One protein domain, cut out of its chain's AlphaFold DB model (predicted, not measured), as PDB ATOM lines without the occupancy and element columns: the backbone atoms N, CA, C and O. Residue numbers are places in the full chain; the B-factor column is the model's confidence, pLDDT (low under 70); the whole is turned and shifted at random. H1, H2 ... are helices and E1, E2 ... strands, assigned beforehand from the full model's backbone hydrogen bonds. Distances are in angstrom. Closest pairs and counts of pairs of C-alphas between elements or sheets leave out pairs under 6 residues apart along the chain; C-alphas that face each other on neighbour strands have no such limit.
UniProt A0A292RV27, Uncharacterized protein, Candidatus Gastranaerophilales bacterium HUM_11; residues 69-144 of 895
ATOM      1  N   THR A  69      55.818  51.293  78.671       82.81
ATOM      2  CA  THR A  69      54.864  50.238  78.292       82.81
ATOM      3  C   THR A  69      54.836  49.144  79.350       82.81
ATOM      4  O   THR A  69      55.874  48.568  79.661       82.81
ATOM      5  N   ILE A  70      53.646  48.819  79.853       81.00
ATOM      6  CA  ILE A  70      53.404  47.705  80.774       81.00
ATOM      7  C   ILE A  70      52.664  46.613  80.017       81.00
ATOM      8  O   ILE A  70      51.587  46.860  79.474       81.00
ATOM      9  N   LYS A  71      53.237  45.409  79.975       82.69
ATOM     10  CA  LYS A  71      52.613  44.233  79.359       82.69
ATOM     11  C   LYS A  71      52.005  43.355  80.446       82.69
ATOM     12  O   LYS A  71      52.700  42.941  81.367       82.69
ATOM     13  N   LEU A  72      50.713  43.070  80.328       80.75
ATOM     14  CA  LEU A  72      50.010  42.158  81.223       80.75
ATOM     15  C   LEU A  72      50.137  40.718  80.721       80.75
ATOM     16  O   LEU A  72      50.325  40.471  79.528       80.75
ATOM     17  N   LYS A  73      49.958  39.746  81.625       77.44
ATOM     18  CA  LYS A  73      49.971  38.310  81.282       77.44
ATOM     19  C   LYS A  73      48.912  37.920  80.244       77.44
ATOM     20  O   LYS A  73      49.099  36.946  79.530       77.44
ATOM     21  N   SER A  74      47.824  38.679  80.140       80.44
ATOM     22  CA  SER A  74      46.775  38.491  79.132       80.44
ATOM     23  C   SER A  74      47.187  38.907  77.713       80.44
ATOM     24  O   SER A  74      46.392  38.781  76.785       80.44
ATOM     25  N   GLY A  75      48.387  39.467  77.537       80.88
ATOM     26  CA  GLY A  75      48.844  40.066  76.284       80.88
ATOM     27  C   GLY A  75      48.362  41.506  76.077       80.88
ATOM     28  O   GLY A  75      48.906  42.205  75.224       80.88
ATOM     29  N   ARG A  76      47.395  41.990  76.871       87.00
ATOM     30  CA  ARG A  76      46.983  43.401  76.882       87.00
ATOM     31  C   ARG A  76      48.118  44.286  77.411       87.00
ATOM     32  O   ARG A  76      48.928  43.843  78.227       87.00
ATOM     33  N   LYS A  77      48.191  45.542  76.967       88.50
ATOM     34  CA  LYS A  77      49.262  46.468  77.375       88.50
ATOM     35  C   LYS A  77      48.740  47.864  77.697       88.50
ATOM     36  O   LYS A  77      47.738  48.298  77.142       88.50
ATOM     37  N   ILE A  78      49.452  48.562  78.573       87.19
ATOM     38  CA  ILE A  78      49.228  49.971  78.910       87.19
ATOM     39  C   ILE A  78      50.440  50.758  78.433       87.19
ATOM     40  O   ILE A  78      51.570  50.355  78.709       87.19
ATOM     41  N   VAL A  79      50.217  51.866  77.735       86.06
ATOM     42  CA  VAL A  79      51.277  52.773  77.287       86.06
ATOM     43  C   VAL A  79      51.057  54.138  77.926       86.06
ATOM     44  O   VAL A  79      49.986  54.720  77.785       86.06
ATOM     45  N   ILE A  80      52.064  54.640  78.638       80.31
ATOM     46  CA  ILE A  80      52.073  55.971  79.244       80.31
ATOM     47  C   ILE A  80      53.088  56.825  78.491       80.31
ATOM     48  O   ILE A  80      54.286  56.527  78.492       80.31
ATOM     49  N   GLN A  81      52.619  57.900  77.865       77.44
ATOM     50  CA  GLN A  81      53.465  58.840  77.136       77.44
ATOM     51  C   GLN A  81      52.956  60.264  77.343       77.44
ATOM     52  O   GLN A  81      51.775  60.539  77.160       77.44
ATOM     53  N   ASN A  82      53.846  61.175  77.753       63.09
ATOM     54  CA  ASN A  82      53.537  62.597  77.961       63.09
ATOM     55  C   ASN A  82      52.326  62.864  78.885       63.09
ATOM     56  O   ASN A  82      51.615  63.847  78.718       63.09
ATOM     57  N   GLY A  83      52.099  61.995  79.879       57.03
ATOM     58  CA  GLY A  83      50.978  62.116  80.823       57.03
ATOM     59  C   GLY A  83      49.655  61.517  80.333       57.03
ATOM     60  O   GLY A  83      48.700  61.482  81.104       57.03
ATOM     61  N   THR A  84      49.613  60.992  79.106       71.94
ATOM     62  CA  THR A  84      48.459  60.276  78.553       71.94
ATOM     63  C   THR A  84      48.655  58.770  78.711       71.94
ATOM     64  O   THR A  84      49.692  58.227  78.324       71.94
ATOM     65  N   THR A  85      47.652  58.100  79.281       80.56
ATOM     66  CA  THR A  85      47.612  56.642  79.454       80.56
ATOM     67  C   THR A  85      46.668  56.040  78.423       80.56
ATOM     68  O   THR A  85      45.479  56.351  78.433       80.56
ATOM     69  N   ILE A  86      47.189  55.165  77.568       87.44
ATOM     70  CA  ILE A  86      46.435  54.479  76.514       87.44
ATOM     71  C   ILE A  86      46.422  52.977  76.806       87.44
ATOM     72  O   ILE A  86      47.451  52.385  77.153       87.44
ATOM     73  N   TYR A  87      45.252  52.358  76.673       88.88
ATOM     74  CA  TYR A  87      45.023  50.943  76.955       88.88
ATOM     75  C   TYR A  87      44.896  50.174  75.644       88.88
ATOM     76  O   TYR A  87      44.190  50.610  74.746       88.88
ATOM     77  N   TYR A  88      45.537  49.013  75.528       89.88
ATOM     78  CA  TYR A  88      45.512  48.207  74.309       89.88
ATOM     79  C   TYR A  88      45.141  46.752  74.590       89.88
ATOM     80  O   TYR A  88      45.573  46.148  75.577       89.88
ATOM     81  N   ALA A  89      44.391  46.166  73.664       88.12
ATOM     82  CA  ALA A  89      44.165  44.736  73.556       88.12
ATOM     83  C   ALA A  89      45.439  43.994  73.111       88.12
ATOM     84  O   ALA A  89      46.405  44.596  72.637       88.12
ATOM     85  N   ALA A  90      45.434  42.662  73.226       86.06
ATOM     86  CA  ALA A  90      46.561  41.818  72.815       86.06
ATOM     87  C   ALA A  90      46.886  41.916  71.312       86.06
ATOM     88  O   ALA A  90      48.031  41.738  70.909       86.06
ATOM     89  N   ASN A  91      45.895  42.264  70.489       88.00
ATOM     90  CA  ASN A  91      46.041  42.528  69.057       88.00
ATOM     91  C   ASN A  91      46.379  44.000  68.733       88.00
ATOM     92  O   ASN A  91      46.249  44.413  67.588       88.00
ATOM     93  N   ASN A  92      46.815  44.793  69.722       84.00
ATOM     94  CA  ASN A  92      47.169  46.214  69.601       84.00
ATOM     95  C   ASN A  92      46.016  47.174  69.246       84.00
ATOM     96  O   ASN A  92      46.286  48.326  68.915       84.00
ATOM     97  N   ILE A  93      44.754  46.753  69.364       89.12
ATOM     98  CA  ILE A  93      43.606  47.665  69.257       89.12
ATOM     99  C   ILE A  93      43.477  48.474  70.551       89.12
ATOM    100  O   ILE A  93      43.573  47.909  71.642       89.12
ATOM    101  N   GLU A  94      43.271  49.784  70.439       90.00
ATOM    102  CA  GLU A  94      43.023  50.657  71.588       90.00
ATOM    103  C   GLU A  94      41.691  50.306  72.269       90.00
ATOM    104  O   GLU A  94      40.676  50.061  71.620       90.00
ATOM    105  N   LEU A  95      41.702  50.243  73.596       88.56
ATOM    106  CA  LEU A  95      40.558  49.912  74.431       88.56
ATOM    107  C   LEU A  95      40.153  51.128  75.256       88.56
ATOM    108  O   LEU A  95      41.002  51.869  75.752       88.56
ATOM    109  N   ASN A  96      38.849  51.278  75.496       88.69
ATOM    110  CA  ASN A  96      38.408  52.216  76.517       88.69
ATOM    111  C   ASN A  96      38.839  51.714  77.913       88.69
ATOM    112  O   ASN A  96      38.992  50.512  78.169       88.69
ATOM    113  N   LYS A  97      39.040  52.662  78.830       84.81
ATOM    114  CA  LYS A  97      39.500  52.375  80.191       84.81
ATOM    115  C   LYS A  97      38.544  51.443  80.944       84.81
ATOM    116  O   LYS A  97      38.996  50.486  81.559       84.81
ATOM    117  N   GLU A  98      37.235  51.680  80.859       84.31
ATOM    118  CA  GLU A  98      36.223  50.894  81.581       84.31
ATOM    119  C   GLU A  98      36.197  49.420  81.155       84.31
ATOM    120  O   GLU A  98      36.133  48.522  81.995       84.31
ATOM    121  N   TYR A  99      36.293  49.142  79.855       86.88
ATOM    122  CA  TYR A  99      36.373  47.787  79.318       86.88
ATOM    123  C   TYR A  99      37.670  47.120  79.757       86.88
ATOM    124  O   TYR A  99      37.650  45.959  80.174       86.88
ATOM    125  N   PHE A 100      38.789  47.842  79.697       88.31
ATOM    126  CA  PHE A 100      40.073  47.328  80.154       88.31
ATOM    127  C   PHE A 100      40.027  46.959  81.644       88.31
ATOM    128  O   PHE A 100      40.348  45.826  82.003       88.31
ATOM    129  N   GLU A 101      39.545  47.861  82.502       86.12
ATOM    130  CA  GLU A 101      39.437  47.653  83.950       86.12
ATOM    131  C   GLU A 101      38.426  46.557  84.316       86.12
ATOM    132  O   GLU A 101      38.655  45.804  85.261       86.12
ATOM    133  N   LYS A 102      37.348  46.376  83.538       85.75
ATOM    134  CA  LYS A 102      36.413  45.250  83.714       85.75
ATOM    135  C   LYS A 102      37.095  43.893  83.495       85.75
ATOM    136  O   LYS A 102      36.790  42.924  84.195       85.75
ATOM    137  N   HIS A 103      38.019  43.806  82.537       85.38
ATOM    138  CA  HIS A 103      38.687  42.550  82.184       85.38
ATOM    139  C   HIS A 103      39.950  42.290  83.009       85.38
ATOM    140  O   HIS A 103      40.165  41.155  83.439       85.38
ATOM    141  N   GLU A 104      40.758  43.312  83.272       84.12
ATOM    142  CA  GLU A 104      42.052  43.187  83.956       84.12
ATOM    143  C   GLU A 104      41.986  43.553  85.446       84.12
ATOM    144  O   GLU A 104      42.762  43.026  86.236       84.12
ATOM    145  N   GLY A 105      41.013  44.364  85.864       84.62
ATOM    146  CA  GLY A 105      40.978  45.011  87.179       84.62
ATOM    147  C   GLY A 105      41.516  46.445  87.129       84.62
ATOM    148  O   GLY A 105      42.098  46.870  86.133       84.62
ATOM    149  N   GLN A 106      41.327  47.200  88.211       84.12
ATOM    150  CA  GLN A 106      41.894  48.546  88.343       84.12
ATOM    151  C   GLN A 106      43.409  48.449  88.525       84.12
ATOM    152  O   GLN A 106      43.874  47.724  89.408       84.12
ATOM    153  N   ILE A 107      44.169  49.173  87.702       83.56
ATOM    154  CA  ILE A 107      45.635  49.125  87.707       83.56
ATOM    155  C   ILE A 107      46.211  50.458  88.188       83.56
ATOM    156  O   ILE A 107      45.942  51.504  87.603       83.56
ATOM    157  N   ASP A 108      47.034  50.406  89.236       81.69
ATOM    158  CA  ASP A 108      47.771  51.550  89.789       81.69
ATOM    159  C   ASP A 108      49.267  51.372  89.501       81.69
ATOM    160  O   ASP A 108      49.887  50.398  89.935       81.69
ATOM    161  N   ILE A 109      49.830  52.295  88.723       79.50
ATOM    162  CA  ILE A 109      51.182  52.220  88.165       79.50
ATOM    163  C   ILE A 109      52.084  53.211  88.900       79.50
ATOM    164  O   ILE A 109      51.764  54.394  89.016       79.50
ATOM    165  N   LYS A 110      53.242  52.742  89.375       78.88
ATOM    166  CA  LYS A 110      54.236  53.567  90.071       78.88
ATOM    167  C   LYS A 110      55.326  54.082  89.126       78.88
ATOM    168  O   LYS A 110      55.580  53.463  88.093       78.88
ATOM    169  N   PRO A 111      56.032  55.176  89.486       65.88
ATOM    170  CA  PRO A 111      57.103  55.741  88.656       65.88
ATOM    171  C   PRO A 111      58.237  54.762  88.314       65.88
ATOM    172  O   PRO A 111      58.908  54.929  87.302       65.88
ATOM    173  N   SER A 112      58.447  53.728  89.132       67.19
ATOM    174  CA  SER A 112      59.410  52.647  88.884       67.19
ATOM    175  C   SER A 112      58.995  51.675  87.768       67.19
ATOM    176  O   SER A 112      59.789  50.824  87.370       67.19
ATOM    177  N   GLY A 113      57.745  51.748  87.303       71.50
ATOM    178  CA  GLY A 113      57.115  50.769  86.417       71.50
ATOM    179  C   GLY A 113      56.490  49.573  87.124       71.50
ATOM    180  O   GLY A 113      55.798  48.797  86.472       71.50
ATOM    181  N   ARG A 114      56.668  49.426  88.442       83.88
ATOM    182  CA  ARG A 114      55.913  48.444  89.230       83.88
ATOM    183  C   ARG A 114      54.441  48.852  89.300       83.88
ATOM    184  O   ARG A 114      54.125  50.042  89.307       83.88
ATOM    185  N   TYR A 115      53.538  47.882  89.371       85.50
ATOM    186  CA  TYR A 115      52.101  48.151  89.369       85.50
ATOM    187  C   TYR A 115      51.322  47.191  90.270       85.50
ATOM    188  O   TYR A 115      51.774  46.085  90.565       85.50
ATOM    189  N   SER A 116      50.141  47.609  90.719       87.75
ATOM    190  CA  SER A 116      49.184  46.753  91.428       87.75
ATOM    191  C   SER A 116      47.888  46.616  90.645       87.75
ATOM    192  O   SER A 116      47.469  47.565  89.989       87.75
ATOM    193  N   VAL A 117      47.255  45.448  90.735       87.81
ATOM    194  CA  VAL A 117      45.992  45.125  90.061       87.81
ATOM    195  C   VAL A 117      44.950  44.736  91.101       87.81
ATOM    196  O   VAL A 117      45.147  43.764  91.835       87.81
ATOM    197  N   THR A 118      43.837  45.465  91.134       88.62
ATOM    198  CA  THR A 118      42.713  45.232  92.045       88.62
ATOM    199  C   THR A 118      41.513  44.707  91.268       88.62
ATOM    200  O   THR A 118      40.945  45.410  90.432       88.62
ATOM    201  N   LYS A 119      41.090  43.473  91.558       86.62
ATOM    202  CA  LYS A 119      39.929  42.838  90.920       86.62
ATOM    203  C   LYS A 119      39.078  42.125  91.967       86.62
ATOM    204  O   LYS A 119      39.594  41.335  92.755       86.62
ATOM    205  N   SER A 120      37.781  42.430  91.997       82.06
ATOM    206  CA  SER A 120      36.814  41.837  92.940       82.06
ATOM    207  C   SER A 120      37.260  41.908  94.412       82.06
ATOM    208  O   SER A 120      37.150  40.935  95.154       82.06
ATOM    209  N   GLY A 121      37.833  43.046  94.823       77.81
ATOM    210  CA  GLY A 121      38.291  43.288  96.199       77.81
ATOM    211  C   GLY A 121      39.639  42.659  96.578       77.81
ATOM    212  O   GLY A 121      40.101  42.872  97.694       77.81
ATOM    213  N   LYS A 122      40.302  41.920  95.676       84.00
ATOM    214  CA  LYS A 122      41.649  41.365  95.900       84.00
ATOM    215  C   LYS A 122      42.690  42.140  95.096       84.00
ATOM    216  O   LYS A 122      42.519  42.329  93.892       84.00
ATOM    217  N   THR A 123      43.772  42.550  95.759       89.62
ATOM    218  CA  THR A 123      44.881  43.303  95.150       89.62
ATOM    219  C   THR A 123      46.115  42.418  95.022       89.62
ATOM    220  O   THR A 123      46.541  41.806  96.002       89.62
ATOM    221  N   LYS A 124      46.699  42.360  93.826       90.44
ATOM    222  CA  LYS A 124      47.987  41.710  93.552       90.44
ATOM    223  C   LYS A 124      49.019  42.743  93.117       90.44
ATOM    224  O   LYS A 124      48.665  43.744  92.502       90.44
ATOM    225  N   TYR A 125      50.287  42.491  93.418       89.56
ATOM    226  CA  TYR A 125      51.388  43.427  93.183       89.56
ATOM    227  C   TYR A 125      52.375  42.834  92.184       89.56
ATOM    228  O   TYR A 125      52.633  41.635  92.232       89.56
ATOM    229  N   PHE A 126      52.934  43.651  91.296       86.81
ATOM    230  CA  PHE A 126      53.777  43.186  90.196       86.81
ATOM    231  C   PHE A 126      54.996  44.086  89.974       86.81
ATOM    232  O   PHE A 126      54.957  45.299  90.197       86.81
ATOM    233  N   ALA A 127      56.096  43.481  89.531       85.00
ATOM    234  CA  ALA A 127      57.258  44.185  89.007       85.00
ATOM    235  C   ALA A 127      56.968  44.748  87.602       85.00
ATOM    236  O   ALA A 127      55.959  44.411  86.986       85.00
ATOM    237  N   ALA A 128      57.858  45.598  87.081       78.38
ATOM    238  CA  ALA A 128      57.678  46.223  85.764       78.38
ATOM    239  C   ALA A 128      57.638  45.220  84.594       78.38
ATOM    240  O   ALA A 128      57.071  45.517  83.547       78.38
ATOM    241  N   ASP A 129      58.213  44.031  84.783       77.25
ATOM    242  CA  ASP A 129      58.205  42.921  83.826       77.25
ATOM    243  C   ASP A 129      56.983  41.989  83.962       77.25
ATOM    244  O   ASP A 129      56.841  41.042  83.191       77.25
ATOM    245  N   GLY A 130      56.090  42.249  84.924       78.06
ATOM    246  CA  GLY A 130      54.898  41.440  85.191       78.06
ATOM    247  C   GLY A 130      55.091  40.283  86.179       78.06
ATOM    248  O   GLY A 130      54.160  39.496  86.389       78.06
ATOM    249  N   THR A 131      56.256  40.174  86.825       84.31
ATOM    250  CA  THR A 131      56.497  39.204  87.908       84.31
ATOM    251  C   THR A 131      55.658  39.549  89.137       84.31
ATOM    252  O   THR A 131      55.685  40.686  89.600       84.31
ATOM    253  N   GLU A 132      54.919  38.583  89.693       88.31
ATOM    254  CA  GLU A 132      54.115  38.797  90.907       88.31
ATOM    255  C   GLU A 132      55.034  38.992  92.125       88.31
ATOM    256  O   GLU A 132      55.936  38.196  92.385       88.31
ATOM    257  N   LEU A 133      54.813  40.072  92.868       86.81
ATOM    258  CA  LEU A 133      55.574  40.463  94.045       86.81
ATOM    259  C   LEU A 133      54.751  40.222  95.309       86.81
ATOM    260  O   LEU A 133      53.540  40.448  95.347       86.81
ATOM    261  N   LYS A 134      55.436  39.848  96.395       88.94
ATOM    262  CA  LYS A 134      54.835  39.913  97.731       88.94
ATOM    263  C   LYS A 134      54.477  41.366  98.041       88.94
ATOM    264  O   LYS A 134      55.292  42.266  97.834       88.94
ATOM    265  N   GLU A 135      53.293  41.580  98.605       83.50
ATOM    266  CA  GLU A 135      52.805  42.901  99.015       83.50
ATOM    267  C   GLU A 135      53.809  43.652  99.901       83.50
ATOM    268  O   GLU A 135      54.077  44.832  99.680       83.50
ATOM    269  N   SER A 136      54.405  42.953 100.872       76.00
ATOM    270  CA  SER A 136      55.410  43.517 101.778       76.00
ATOM    271  C   SER A 136      56.638  44.044 101.035       76.00
ATOM    272  O   SER A 136      57.128  45.124 101.359       76.00
ATOM    273  N   TYR A 137      57.097  43.327 100.007       79.44
ATOM    274  CA  TYR A 137      58.220  43.746  99.177       79.44
ATOM    275  C   TYR A 137      57.839  44.950  98.315       79.44
ATOM    276  O   TYR A 137      58.519  45.968  98.375       79.44
ATOM    277  N   PHE A 138      56.722  44.883  97.583       80.19
ATOM    278  CA  PHE A 138      56.251  45.985  96.734       80.19
ATOM    279  C   PHE A 138      56.120  47.295  97.522       80.19
ATOM    280  O   PHE A 138      56.666  48.322  97.121       80.19
ATOM    281  N   LYS A 139      55.473  47.246  98.693       76.25
ATOM    282  CA  LYS A 139      55.324  48.407  99.582       76.25
ATOM    283  C   LYS A 139      56.665  48.930 100.107       76.25
ATOM    284  O   LYS A 139      56.807  50.130 100.314       76.25
ATOM    285  N   GLN A 140      57.653  48.056 100.308       70.94
ATOM    286  CA  GLN A 140      58.988  48.440 100.765       70.94
ATOM    287  C   GLN A 140      59.804  49.146  99.675       70.94
ATOM    288  O   GLN A 140      60.448  50.150  99.972       70.94
ATOM    289  N   VAL A 141      59.810  48.637  98.437       66.88
ATOM    290  CA  VAL A 141      60.607  49.224  97.339       66.88
ATOM    291  C   VAL A 141      59.960  50.443  96.681       66.88
ATOM    292  O   VAL A 141      60.683  51.269  96.137       66.88
ATOM    293  N   GLU A 142      58.636  50.592  96.769       70.06
ATOM    294  CA  GLU A 142      57.908  51.796  96.325       70.06
ATOM    295  C   GLU A 142      57.737  52.844  97.436       70.06
ATOM    296  O   GLU A 142      57.086  53.874  97.246       70.06
ATOM    297  N   SER A 143      58.315  52.597  98.615       64.19
ATOM    298  CA  SER A 143      58.292  53.546  99.722       64.19
ATOM    299  C   SER A 143      59.025  54.836  99.336       64.19
ATOM    300  O   SER A 143      60.202  54.826  98.974       64.19
ATOM    301  N   THR A 144      58.340  55.975  99.464       65.06
ATOM    302  CA  THR A 144      58.930  57.314  99.288       65.06
ATOM    303  C   THR A 144      59.560  57.846 100.581       65.06
ATOM    304  O   THR A 144      59.825  59.053 100.699       65.06
TER     305      THR A 144
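This is residues 69 to 144 of the 895 residues of an uncharacterized protein of Candidatus Gastranaerophilales bacterium HUM_11 (UniProt A0A292RV27). Two small three-stranded sheets, no strand of one near a strand of the other, are bridged by a short helix, H1, which lies over one and grazes the other; a second short helix, H2, lies over the second sheet at the far end. The 76 printed residues hold six named strands and two named helices, in the order E1 E2 E3 H1 E4 E5 E6 H2, class mixed. Both sheets, E1 E2 E3 and E4 E5 E6, are antiparallel meanders, each strand the antiparallel neighbour of the one before. The whole is compact, with a radius of gyration of the C-alphas of 12.3 A and spans of 35 by 30 by 17 A.

In the hairpin of E4, residues 106 to 109, and E5, residues 115 to 119, N 108 and O 116 are 3.0 A apart, within hydrogen-bond range. E5 and E6, residues 122 to 126, form a hairpin with N 117 and O 124 at 2.8 A. H2, residues 135 to 141, is on this sheet, over E6, at a height of 9.3 A; the closest C-alphas, of Tyr 125 and Glu 135, are 6.0 A apart. H1, residues 97 to 104, only grazes it; the closest C-alphas of H1 and E5, those of Glu 104 and Lys 119, are 7.3 A apart. H1 is over E3, residues 84 to 88, where C-alphas 87 and 97 are closest, 6.6 A. E3 and E2, residues 77 to 81, form a hairpin with N 79 and O 86 at 2.9 A; E2 and E1, residues 69 to 71, another, with N 70 and O 78 at 2.8 A. In H1 and H2 every O i to N i+4 pair is within hydrogen-bond range.

E1 begins with C-alpha 69 at (54.864, 50.238, 78.292), and H2 ends with C-alpha 141 at (60.607, 49.224, 97.339). E2 and E3 are each 13.1 A long, E5 13.4 A, E6 13.5 A and H1 10.3 A.

The C-alphas of Asn 91 and Thr 144, the two farthest apart, are 36.0 A apart. The printed part has no cut, and no link is long. The mean pLDDT of the printed part is 81.8, with residues 82 to 83, 111 to 112, 141 and 143 to 144 under 70.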